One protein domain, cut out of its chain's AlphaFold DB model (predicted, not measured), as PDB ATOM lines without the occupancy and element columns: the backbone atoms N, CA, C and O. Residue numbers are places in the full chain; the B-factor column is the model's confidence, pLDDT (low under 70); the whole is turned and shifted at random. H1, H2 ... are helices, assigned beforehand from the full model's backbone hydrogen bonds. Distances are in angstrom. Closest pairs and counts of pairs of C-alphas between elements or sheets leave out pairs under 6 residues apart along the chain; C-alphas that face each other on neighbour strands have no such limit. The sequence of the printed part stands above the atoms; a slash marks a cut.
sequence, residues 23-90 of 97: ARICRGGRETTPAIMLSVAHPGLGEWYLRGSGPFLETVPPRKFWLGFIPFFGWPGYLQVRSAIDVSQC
ATOM      1  N   ALA A  23      29.348   5.124  49.682       65.94
ATOM      2  CA  ALA A  23      28.114   4.699  49.053       65.94
ATOM      3  C   ALA A  23      27.626   5.865  48.203       65.94
ATOM      4  O   ALA A  23      27.029   6.821  48.697       65.94
ATOM      5  N   ARG A  24      27.901   5.808  46.901       85.25
ATOM      6  CA  ARG A  24      27.373   6.802  45.976       85.25
ATOM      7  C   ARG A  24      25.872   6.604  45.841       85.25
ATOM      8  O   ARG A  24      25.393   5.490  45.637       85.25
ATOM      9  N   ILE A  25      25.130   7.701  45.923       89.94
ATOM     10  CA  ILE A  25      23.703   7.704  45.623       89.94
ATOM     11  C   ILE A  25      23.536   7.976  44.126       89.94
ATOM     12  O   ILE A  25      23.946   9.015  43.609       89.94
ATOM     13  N   CYS A  26      22.936   7.023  43.427       88.56
ATOM     14  CA  CYS A  26      22.596   7.103  42.016       88.56
ATOM     15  C   CYS A  26      21.165   7.625  41.808       88.56
ATOM     16  O   CYS A  26      20.398   7.865  42.747       88.56
ATOM     17  N   ARG A  27      20.777   7.782  40.534       82.44
ATOM     18  CA  ARG A  27      19.431   8.220  40.139       82.44
ATOM     19  C   ARG A  27      18.348   7.391  40.845       82.44
ATOM     20  O   ARG A  27      18.417   6.168  40.881       82.44
ATOM     21  N   GLY A  28      17.328   8.075  41.363       82.88
ATOM     22  CA  GLY A  28      16.233   7.431  42.094       82.88
ATOM     23  C   GLY A  28      16.544   7.122  43.562       82.88
ATOM     24  O   GLY A  28      15.808   6.348  44.161       82.88
ATOM     25  N   GLY A  29      17.610   7.706  44.132       87.44
ATOM     26  CA  GLY A  29      17.920   7.614  45.565       87.44
ATOM     27  C   GLY A  29      18.538   6.282  45.992       87.44
ATOM     28  O   GLY A  29      18.466   5.927  47.162       87.44
ATOM     29  N   ARG A  30      19.105   5.523  45.050       90.25
ATOM     30  CA  ARG A  30      19.637   4.178  45.305       90.25
ATOM     31  C   ARG A  30      21.138   4.190  45.510       90.25
ATOM     32  O   ARG A  30      21.851   4.864  44.774       90.25
ATOM     33  N   GLU A  31      21.611   3.394  46.456       91.69
ATOM     34  CA  GLU A  31      23.025   3.321  46.820       91.69
ATOM     35  C   GLU A  31      23.812   2.358  45.918       91.69
ATOM     36  O   GLU A  31      23.309   1.315  45.492       91.69
ATOM     37  N   THR A  32      25.083   2.664  45.649       92.12
ATOM     38  CA  THR A  32      25.961   1.790  44.857       92.12
ATOM     39  C   THR A  32      26.371   0.523  45.592       92.12
ATOM     40  O   THR A  32      26.589  -0.494  44.947       92.12
ATOM     41  N   THR A  33      26.475   0.542  46.919       91.75
ATOM     42  CA  THR A  33      26.912  -0.616  47.716       91.75
ATOM     43  C   THR A  33      26.029  -1.855  47.514       91.75
ATOM     44  O   THR A  33      26.561  -2.895  47.109       91.75
ATOM     45  N   PRO A  34      24.693  -1.789  47.690       91.00
ATOM     46  CA  PRO A  34      23.822  -2.923  47.381       91.00
ATOM     47  C   PRO A  34      23.856  -3.296  45.893       91.00
ATOM     48  O   PRO A  34      23.804  -4.480  45.561       91.00
ATOM     49  N   ALA A  35      24.015  -2.324  44.988       92.50
ATOM     50  CA  ALA A  35      24.137  -2.598  43.557       92.50
ATOM     51  C   ALA A  35      25.406  -3.407  43.223       92.50
ATOM     52  O   ALA A  35      25.358  -4.347  42.428       92.50
ATOM     53  N   ILE A  36      26.538  -3.077  43.848       92.88
ATOM     54  CA  ILE A  36      27.800  -3.807  43.697       92.88
ATOM     55  C   ILE A  36      27.625  -5.237  44.204       92.88
ATOM     56  O   ILE A  36      27.959  -6.174  43.486       92.88
ATOM     57  N   MET A  37      27.036  -5.422  45.390       91.38
ATOM     58  CA  MET A  37      26.805  -6.757  45.958       91.38
ATOM     59  C   MET A  37      25.897  -7.614  45.076       91.38
ATOM     60  O   MET A  37      26.174  -8.791  44.852       91.38
ATOM     61  N   LEU A  38      24.856  -7.018  44.497       93.06
ATOM     62  CA  LEU A  38      24.005  -7.696  43.525       93.06
ATOM     63  C   LEU A  38      24.769  -8.075  42.252       93.06
ATOM     64  O   LEU A  38      24.597  -9.182  41.753       93.06
ATOM     65  N   SER A  39      25.659  -7.210  41.765       91.81
ATOM     66  CA  SER A  39      26.515  -7.499  40.602       91.81
ATOM     67  C   SER A  39      27.514  -8.626  40.876       91.81
ATOM     68  O   SER A  39      27.830  -9.410  39.983       91.81
ATOM     69  N   VAL A  40      27.990  -8.730  42.123       89.81
ATOM     70  CA  VAL A  40      28.818  -9.843  42.600       89.81
ATOM     71  C   VAL A  40      28.007 -11.139  42.648       89.81
ATOM     72  O   VAL A  40      28.535 -12.180  42.263       89.81
ATOM     73  N   ALA A  41      26.746 -11.089  43.083       91.38
ATOM     74  CA  ALA A  41      25.868 -12.258  43.098       91.38
ATOM     75  C   ALA A  41      25.554 -12.753  41.681       91.38
ATOM     76  O   ALA A  41      25.599 -13.954  41.433       91.38
ATOM     77  N   HIS A  42      25.272 -11.839  40.751       92.31
ATOM     78  CA  HIS A  42      25.119 -12.160  39.339       92.31
ATOM     79  C   HIS A  42      25.230 -10.899  38.463       92.31
ATOM     80  O   HIS A  42      24.629  -9.869  38.795       92.31
ATOM     81  N   PRO A  43      25.912 -10.961  37.304       93.12
ATOM     82  CA  PRO A  43      25.999  -9.826  36.392       93.12
ATOM     83  C   PRO A  43      24.608  -9.326  35.978       93.12
ATOM     84  O   PRO A  43      23.707 -10.116  35.688       93.12
ATOM     85  N   GLY A  44      24.419  -8.007  35.950       91.12
ATOM     86  CA  GLY A  44      23.163  -7.369  35.549       91.12
ATOM     87  C   GLY A  44      22.166  -7.102  36.683       91.12
ATOM     88  O   GLY A  44      21.270  -6.272  36.510       91.12
ATOM     89  N   LEU A  45      22.306  -7.740  37.854       92.94
ATOM     90  CA  LEU A  45      21.390  -7.505  38.980       92.94
ATOM     91  C   LEU A  45      21.590  -6.134  39.633       92.94
ATOM     92  O   LEU A  45      20.617  -5.506  40.056       92.94
ATOM     93  N   GLY A  46      22.827  -5.644  39.707       92.50
ATOM     94  CA  GLY A  46      23.090  -4.312  40.245       92.50
ATOM     95  C   GLY A  46      22.523  -3.207  39.356       92.50
ATOM     96  O   GLY A  46      21.937  -2.248  39.853       92.50
ATOM     97  N   GLU A  47      22.631  -3.352  38.035       93.19
ATOM     98  CA  GLU A  47      22.043  -2.415  37.081       93.19
ATOM     99  C   GLU A  47      20.513  -2.439  37.122       93.19
ATOM    100  O   GLU A  47      19.886  -1.380  37.030       93.19
ATOM    101  N   TRP A  48      19.916  -3.626  37.285       92.81
ATOM    102  CA  TRP A  48      18.477  -3.774  37.513       92.81
ATOM    103  C   TRP A  48      18.042  -3.013  38.770       92.81
ATOM    104  O   TRP A  48      17.132  -2.181  38.697       92.81
ATOM    105  N   TYR A  49      18.749  -3.217  39.887       92.12
ATOM    106  CA  TYR A  49      18.498  -2.499  41.136       92.12
ATOM    107  C   TYR A  49      18.583  -0.985  40.932       92.12
ATOM    108  O   TYR A  49      17.646  -0.271  41.281       92.12
ATOM    109  N   LEU A  50      19.651  -0.484  40.303       91.44
ATOM    110  CA  LEU A  50      19.831   0.949  40.074       91.44
ATOM    111  C   LEU A  50      18.768   1.554  39.145       91.44
ATOM    112  O   LEU A  50      18.315   2.669  39.413       91.44
ATOM    113  N   ARG A  51      18.326   0.852  38.090       89.94
ATOM    114  CA  ARG A  51      17.257   1.348  37.200       89.94
ATOM    115  C   ARG A  51      15.917   1.458  37.911       89.94
ATOM    116  O   ARG A  51      15.246   2.481  37.780       89.94
ATOM    117  N   GLY A  52      15.550   0.455  38.705       84.00
ATOM    118  CA  GLY A  52      14.396   0.546  39.586       84.00
ATOM    119  C   GLY A  52      13.092  -0.044  39.103       84.00
ATOM    120  O   GLY A  52      13.044  -1.184  38.659       84.00
ATOM    121  N   SER A  53      12.012   0.719  39.295       73.38
ATOM    122  CA  SER A  53      10.642   0.254  39.095       73.38
ATOM    123  C   SER A  53      10.366  -0.001  37.616       73.38
ATOM    124  O   SER A  53      10.477   0.910  36.797       73.38
ATOM    125  N   GLY A  54       9.984  -1.235  37.308       79.00
ATOM    126  CA  GLY A  54       9.613  -1.710  35.981       79.00
ATOM    127  C   GLY A  54       9.595  -3.242  35.952       79.00
ATOM    128  O   GLY A  54      10.115  -3.871  36.882       79.00
ATOM    129  N   PRO A  55       8.998  -3.860  34.921       84.69
ATOM    130  CA  PRO A  55       9.060  -5.305  34.722       84.69
ATOM    131  C   PRO A  55      10.515  -5.777  34.642       84.69
ATOM    132  O   PRO A  55      11.304  -5.205  33.897       84.69
ATOM    133  N   PHE A  56      10.871  -6.844  35.368       85.25
ATOM    134  CA  PHE A  56      12.259  -7.321  35.484       85.25
ATOM    135  C   PHE A  56      12.973  -7.458  34.131       85.25
ATOM    136  O   PHE A  56      14.107  -7.012  33.989       85.25
ATOM    137  N   LEU A  57      12.296  -8.019  33.127       84.00
ATOM    138  CA  LEU A  57      12.856  -8.246  31.792       84.00
ATOM    139  C   LEU A  57      13.112  -6.957  30.993       84.00
ATOM    140  O   LEU A  57      13.917  -6.972  30.067       84.00
ATOM    141  N   GLU A  58      12.461  -5.850  31.348       83.06
ATOM    142  CA  GLU A  58      12.666  -4.539  30.721       83.06
ATOM    143  C   GLU A  58      13.751  -3.735  31.449       83.06
ATOM    144  O   GLU A  58      14.505  -2.965  30.840       83.06
ATOM    145  N   THR A  59      13.856  -3.915  32.769       87.69
ATOM    146  CA  THR A  59      14.852  -3.217  33.580       87.69
ATOM    147  C   THR A  59      16.205  -3.917  33.603       87.69
ATOM    148  O   THR A  59      17.217  -3.225  33.662       87.69
ATOM    149  N   VAL A  60      16.276  -5.245  33.544       90.69
ATOM    150  CA  VAL A  60      17.556  -5.967  33.587       90.69
ATOM    151  C   VAL A  60      18.337  -5.767  32.275       90.69
ATOM    152  O   VAL A  60      17.736  -5.798  31.203       90.69
ATOM    153  N   PRO A  61      19.665  -5.546  32.302       90.19
ATOM    154  CA  PRO A  61      20.485  -5.545  31.091       90.19
ATOM    155  C   PRO A  61      20.586  -6.980  30.533       90.19
ATOM    156  O   PRO A  61      21.242  -7.830  31.144       90.19
ATOM    157  N   PRO A  62      19.921  -7.291  29.401       89.94
ATOM    158  CA  PRO A  62      19.722  -8.669  28.971       89.94
ATOM    159  C   PRO A  62      21.029  -9.350  28.578       89.94
ATOM    160  O   PRO A  62      21.208 -10.522  28.894       89.94
ATOM    161  N   ARG A  63      21.972  -8.654  27.929       89.44
ATOM    162  CA  ARG A  63      23.243  -9.276  27.535       89.44
ATOM    163  C   ARG A  63      24.068  -9.601  28.762       89.44
ATOM    164  O   ARG A  63      24.514 -10.733  28.886       89.44
ATOM    165  N   LYS A  64      24.237  -8.653  29.684       88.50
ATOM    166  CA  LYS A  64      24.999  -8.905  30.917       88.50
ATOM    167  C   LYS A  64      24.385 -10.028  31.745       88.50
ATOM    168  O   LYS A  64      25.116 -10.906  32.184       88.50
ATOM    169  N   PHE A  65      23.063 -10.023  31.904       91.81
ATOM    170  CA  PHE A  65      22.359 -11.043  32.672       91.81
ATOM    171  C   PHE A  65      22.461 -12.420  32.009       91.81
ATOM    172  O   PHE A  65      23.009 -13.341  32.595       91.81
ATOM    173  N   TRP A  66      22.032 -12.577  30.757       91.88
ATOM    174  CA  TRP A  66      22.043 -13.897  30.116       91.88
ATOM    175  C   TRP A  66      23.454 -14.443  29.875       91.88
ATOM    176  O   TRP A  66      23.687 -15.635  30.057       91.88
ATOM    177  N   LEU A  67      24.422 -13.584  29.538       92.56
ATOM    178  CA  LEU A  67      25.823 -14.002  29.427       92.56
ATOM    179  C   LEU A  67      26.446 -14.300  30.797       92.56
ATOM    180  O   LEU A  67      27.466 -14.982  30.849       92.56
ATOM    181  N   GLY A  68      25.828 -13.842  31.890       89.69
ATOM    182  CA  GLY A  68      26.195 -14.158  33.268       89.69
ATOM    183  C   GLY A  68      26.176 -15.653  33.583       89.69
ATOM    184  O   GLY A  68      26.966 -16.103  34.401       89.69
ATOM    185  N   PHE A  69      25.376 -16.445  32.867       92.00
ATOM    186  CA  PHE A  69      25.333 -17.900  33.035       92.00
ATOM    187  C   PHE A  69      26.501 -18.644  32.374       92.00
ATOM    188  O   PHE A  69      26.657 -19.845  32.591       92.00
ATOM    189  N   ILE A  70      27.322 -17.969  31.565       90.12
ATOM    190  CA  ILE A  70      28.495 -18.588  30.942       90.12
ATOM    191  C   ILE A  70      29.611 -18.669  31.994       90.12
ATOM    192  O   ILE A  70      30.038 -17.624  32.492       90.12
ATOM    193  N   PRO A  71      30.145 -19.857  32.314       87.06
ATOM    194  CA  PRO A  71      31.246 -19.980  33.266       87.06
ATOM    195  C   PRO A  71      32.478 -19.172  32.828       87.06
ATOM    196  O   PRO A  71      32.786 -19.118  31.637       87.06
ATOM    197  N   PHE A  72      33.195 -18.559  33.779       87.69
ATOM    198  CA  PHE A  72      34.415 -17.740  33.596       87.69
ATOM    199  C   PHE A  72      34.251 -16.424  32.818       87.69
ATOM    200  O   PHE A  72      34.918 -15.433  33.124       87.69
ATOM    201  N   PHE A  73      33.354 -16.371  31.837       87.62
ATOM    202  CA  PHE A  73      33.020 -15.144  31.118       87.62
ATOM    203  C   PHE A  73      31.945 -14.341  31.855       87.62
ATOM    204  O   PHE A  73      32.112 -13.149  32.102       87.62
ATOM    205  N   GLY A  74      30.861 -15.008  32.235       84.56
ATOM    206  CA  GLY A  74      29.723 -14.465  32.956       84.56
ATOM    207  C   GLY A  74      29.940 -14.422  34.457       84.56
ATOM    208  O   GLY A  74      30.272 -13.374  35.020       84.56
ATOM    209  N   TRP A  75      29.742 -15.579  35.088       83.50
ATOM    210  CA  TRP A  75      29.810 -15.762  36.531       83.50
ATOM    211  C   TRP A  75      30.294 -17.178  36.911       83.50
ATOM    212  O   TRP A  75      29.834 -18.159  36.323       83.50
ATOM    213  N   PRO A  76      31.195 -17.309  37.904       85.25
ATOM    214  CA  PRO A  76      32.082 -16.250  38.387       85.25
ATOM    215  C   PRO A  76      33.043 -15.854  37.256       85.25
ATOM    216  O   PRO A  76      33.569 -16.726  36.561       85.25
ATOM    217  N   GLY A  77      33.244 -14.557  37.010       87.94
ATOM    218  CA  GLY A  77      33.968 -14.168  35.801       87.94
ATOM    219  C   GLY A  77      34.037 -12.686  35.467       87.94
ATOM    220  O   GLY A  77      33.793 -11.805  36.289       87.94
ATOM    221  N   TYR A  78      34.394 -12.418  34.215       90.38
ATOM    222  CA  TYR A  78      34.608 -11.074  33.680       90.38
ATOM    223  C   TYR A  78      33.388 -10.150  33.824       90.38
ATOM    224  O   TYR A  78      33.520  -9.006  34.271       90.38
ATOM    225  N   LEU A  79      32.192 -10.629  33.472       90.31
ATOM    226  CA  LEU A  79      30.983  -9.806  33.495       90.31
ATOM    227  C   LEU A  79      30.553  -9.428  34.910       90.31
ATOM    228  O   LEU A  79      29.979  -8.355  35.084       90.31
ATOM    229  N   GLN A  80      30.874 -10.242  35.915       91.44
ATOM    230  CA  GLN A  80      30.640  -9.926  37.327       91.44
ATOM    231  C   GLN A  80      31.410  -8.664  37.734       91.44
ATOM    232  O   GLN A  80      30.837  -7.714  38.264       91.44
ATOM    233  N   VAL A  81      32.706  -8.619  37.407       90.69
ATOM    234  CA  VAL A  81      33.572  -7.466  37.690       90.69
ATOM    235  C   VAL A  81      33.122  -6.250  36.892       90.69
ATOM    236  O   VAL A  81      33.029  -5.144  37.420       90.69
ATOM    237  N   ARG A  82      32.797  -6.446  35.615       91.56
ATOM    238  CA  ARG A  82      32.376  -5.354  34.743       91.56
ATOM    239  C   ARG A  82      31.041  -4.738  35.164       91.56
ATOM    240  O   ARG A  82      30.913  -3.516  35.170       91.56
ATOM    241  N   SER A  83      30.080  -5.573  35.552       90.81
ATOM    242  CA  SER A  83      28.795  -5.154  36.116       90.81
ATOM    243  C   SER A  83      29.012  -4.373  37.416       90.81
ATOM    244  O   SER A  83      28.521  -3.251  37.530       90.81
ATOM    245  N   ALA A  84      29.873  -4.865  38.320       90.88
ATOM    246  CA  ALA A  84      30.238  -4.164  39.555       90.88
ATOM    247  C   ALA A  84      30.875  -2.779  39.303       90.88
ATOM    248  O   ALA A  84      30.524  -1.802  39.969       90.88
ATOM    249  N   ILE A  85      31.775  -2.661  38.319       91.75
ATOM    250  CA  ILE A  85      32.387  -1.378  37.936       91.75
ATOM    251  C   ILE A  85      31.336  -0.416  37.385       91.75
ATOM    252  O   ILE A  85      31.299   0.745  37.794       91.75
ATOM    253  N   ASP A  86      30.465  -0.873  36.484       92.12
ATOM    254  CA  ASP A  86      29.444  -0.009  35.899       92.12
ATOM    255  C   ASP A  86      28.495   0.532  36.978       92.12
ATOM    256  O   ASP A  86      28.284   1.746  37.051       92.12
ATOM    257  N   VAL A  87      28.012  -0.312  37.893       92.31
ATOM    258  CA  VAL A  87      27.131   0.150  38.978       92.31
ATOM    259  C   VAL A  87      27.860   1.038  39.983       92.31
ATOM    260  O   VAL A  87      27.261   1.986  40.482       92.31
ATOM    261  N   SER A  88      29.165   0.832  40.209       90.56
ATOM    262  CA  SER A  88      29.984   1.723  41.050       90.56
ATOM    263  C   SER A  88      30.074   3.151  40.493       90.56
ATOM    264  O   SER A  88      30.337   4.100  41.235       90.56
ATOM    265  N   GLN A  89      29.850   3.300  39.183       92.06
ATOM    266  CA  GLN A  89      29.818   4.560  38.443       92.06
ATOM    267  C   GLN A  89      28.383   5.032  38.145       92.06
ATOM    268  O   GLN A  89      28.198   5.928  37.324       92.06
ATOM    269  N   CYS A  90      27.361   4.429  38.765       91.00
ATOM    270  CA  CYS A  90      25.946   4.679  38.472       91.00
ATOM    271  C   CYS A  90      25.544   4.424  37.005       91.00
ATOM    272  O   CYS A  90      24.593   5.020  36.493       91.00
TER     273      CYS A  90
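What this domain is: This is residues 23 to 90 of the 97 residues of an uncharacterized protein of Deltaproteobacteria bacterium (UniProt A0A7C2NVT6). Three helices, H1, H2 and H5, make the core, side by side with their centres in a triangle, H1 running against the other two. Two small helices hang on the side away from H1: H3 on H2, at the outer edge, and H4 near the beginning of H5. Past one end of the core the printed part opens with a small turn, residues 25 to 31, and past the other end the stretch between H4 and H5 loops out around Pro 71. The printed part has 68 residues with five named helices, H1 to H5 in chain order, and no named strand; the class is all helix. It is compact, with a radius of gyration of the C-alphas of 11.0 A and spans of 33 by 25 by 14 A.

How they stand to each other: Near the first printed residue, residues 25 to 26 pair with residues 30 to 31, antiparallel, as a short pairing. H1, residues 32 to 41, and H2, residues 45 to 51, form a helical hairpin and touch, with the C-alphas of Ala 35 and Gly 46 closest at 3.9 A. They run opposite ways at a shallow tilt of 33 degrees, only just short of steep. H3, residues 56 to 59, only just touches H2, with 3 pairs of C-alphas within 8 A; the closest C-alphas are those of Trp 48 and Thr 59, 5.4 A apart. H4, residues 62 to 67, meets H3 only through their link. H4 is close to H2 but not clearly touching, with the closest C-alphas, Leu 45 and Phe 65, 7.3 A apart. H5, residues 78 to 88, touches H1, closest at the C-alphas of Ile 36 and Ala 84, 4.8 A, at a shallow tilt of 12 degrees, opposite ways. H5 touches H2 at a shallow tilt of 29 degrees, the same way, closest at the C-alphas of Glu 47 and Val 87, 6.0 A. H4 and H5 form a helical hairpin and only just touch, with 3 pairs within 8 A, closest at the C-alphas of Lys 64 and Leu 79, 6.6 A; the tilt of 35.0 degrees is only just steep. H1 is apart from H3 and H4, and H3 is apart from H5. In H1, H2, H4 and H5 every O i to N i+4 pair is within hydrogen-bond range; H3 is too short for such a pair.

Where its parts are: H1 begins at C-alpha 32, (25.961, 1.790, 44.857), and is 14.2 A from first to last C-alpha. H2 is 9.9 A long, H3 5.2 A and H4 8.1 A. H5, the longest, measures 15.5 A and ends at C-alpha 88, (29.984, 1.723, 41.050).

The domain as a whole: The C-alphas of Gly 29 and Pro 71 are the two farthest apart, 33.0 A. The printed part has no cut. The link from H4 to H5, 10 residues, is short; the other three are tight. The mean pLDDT of the printed part is 89.0, and residue 23 alone is under 70.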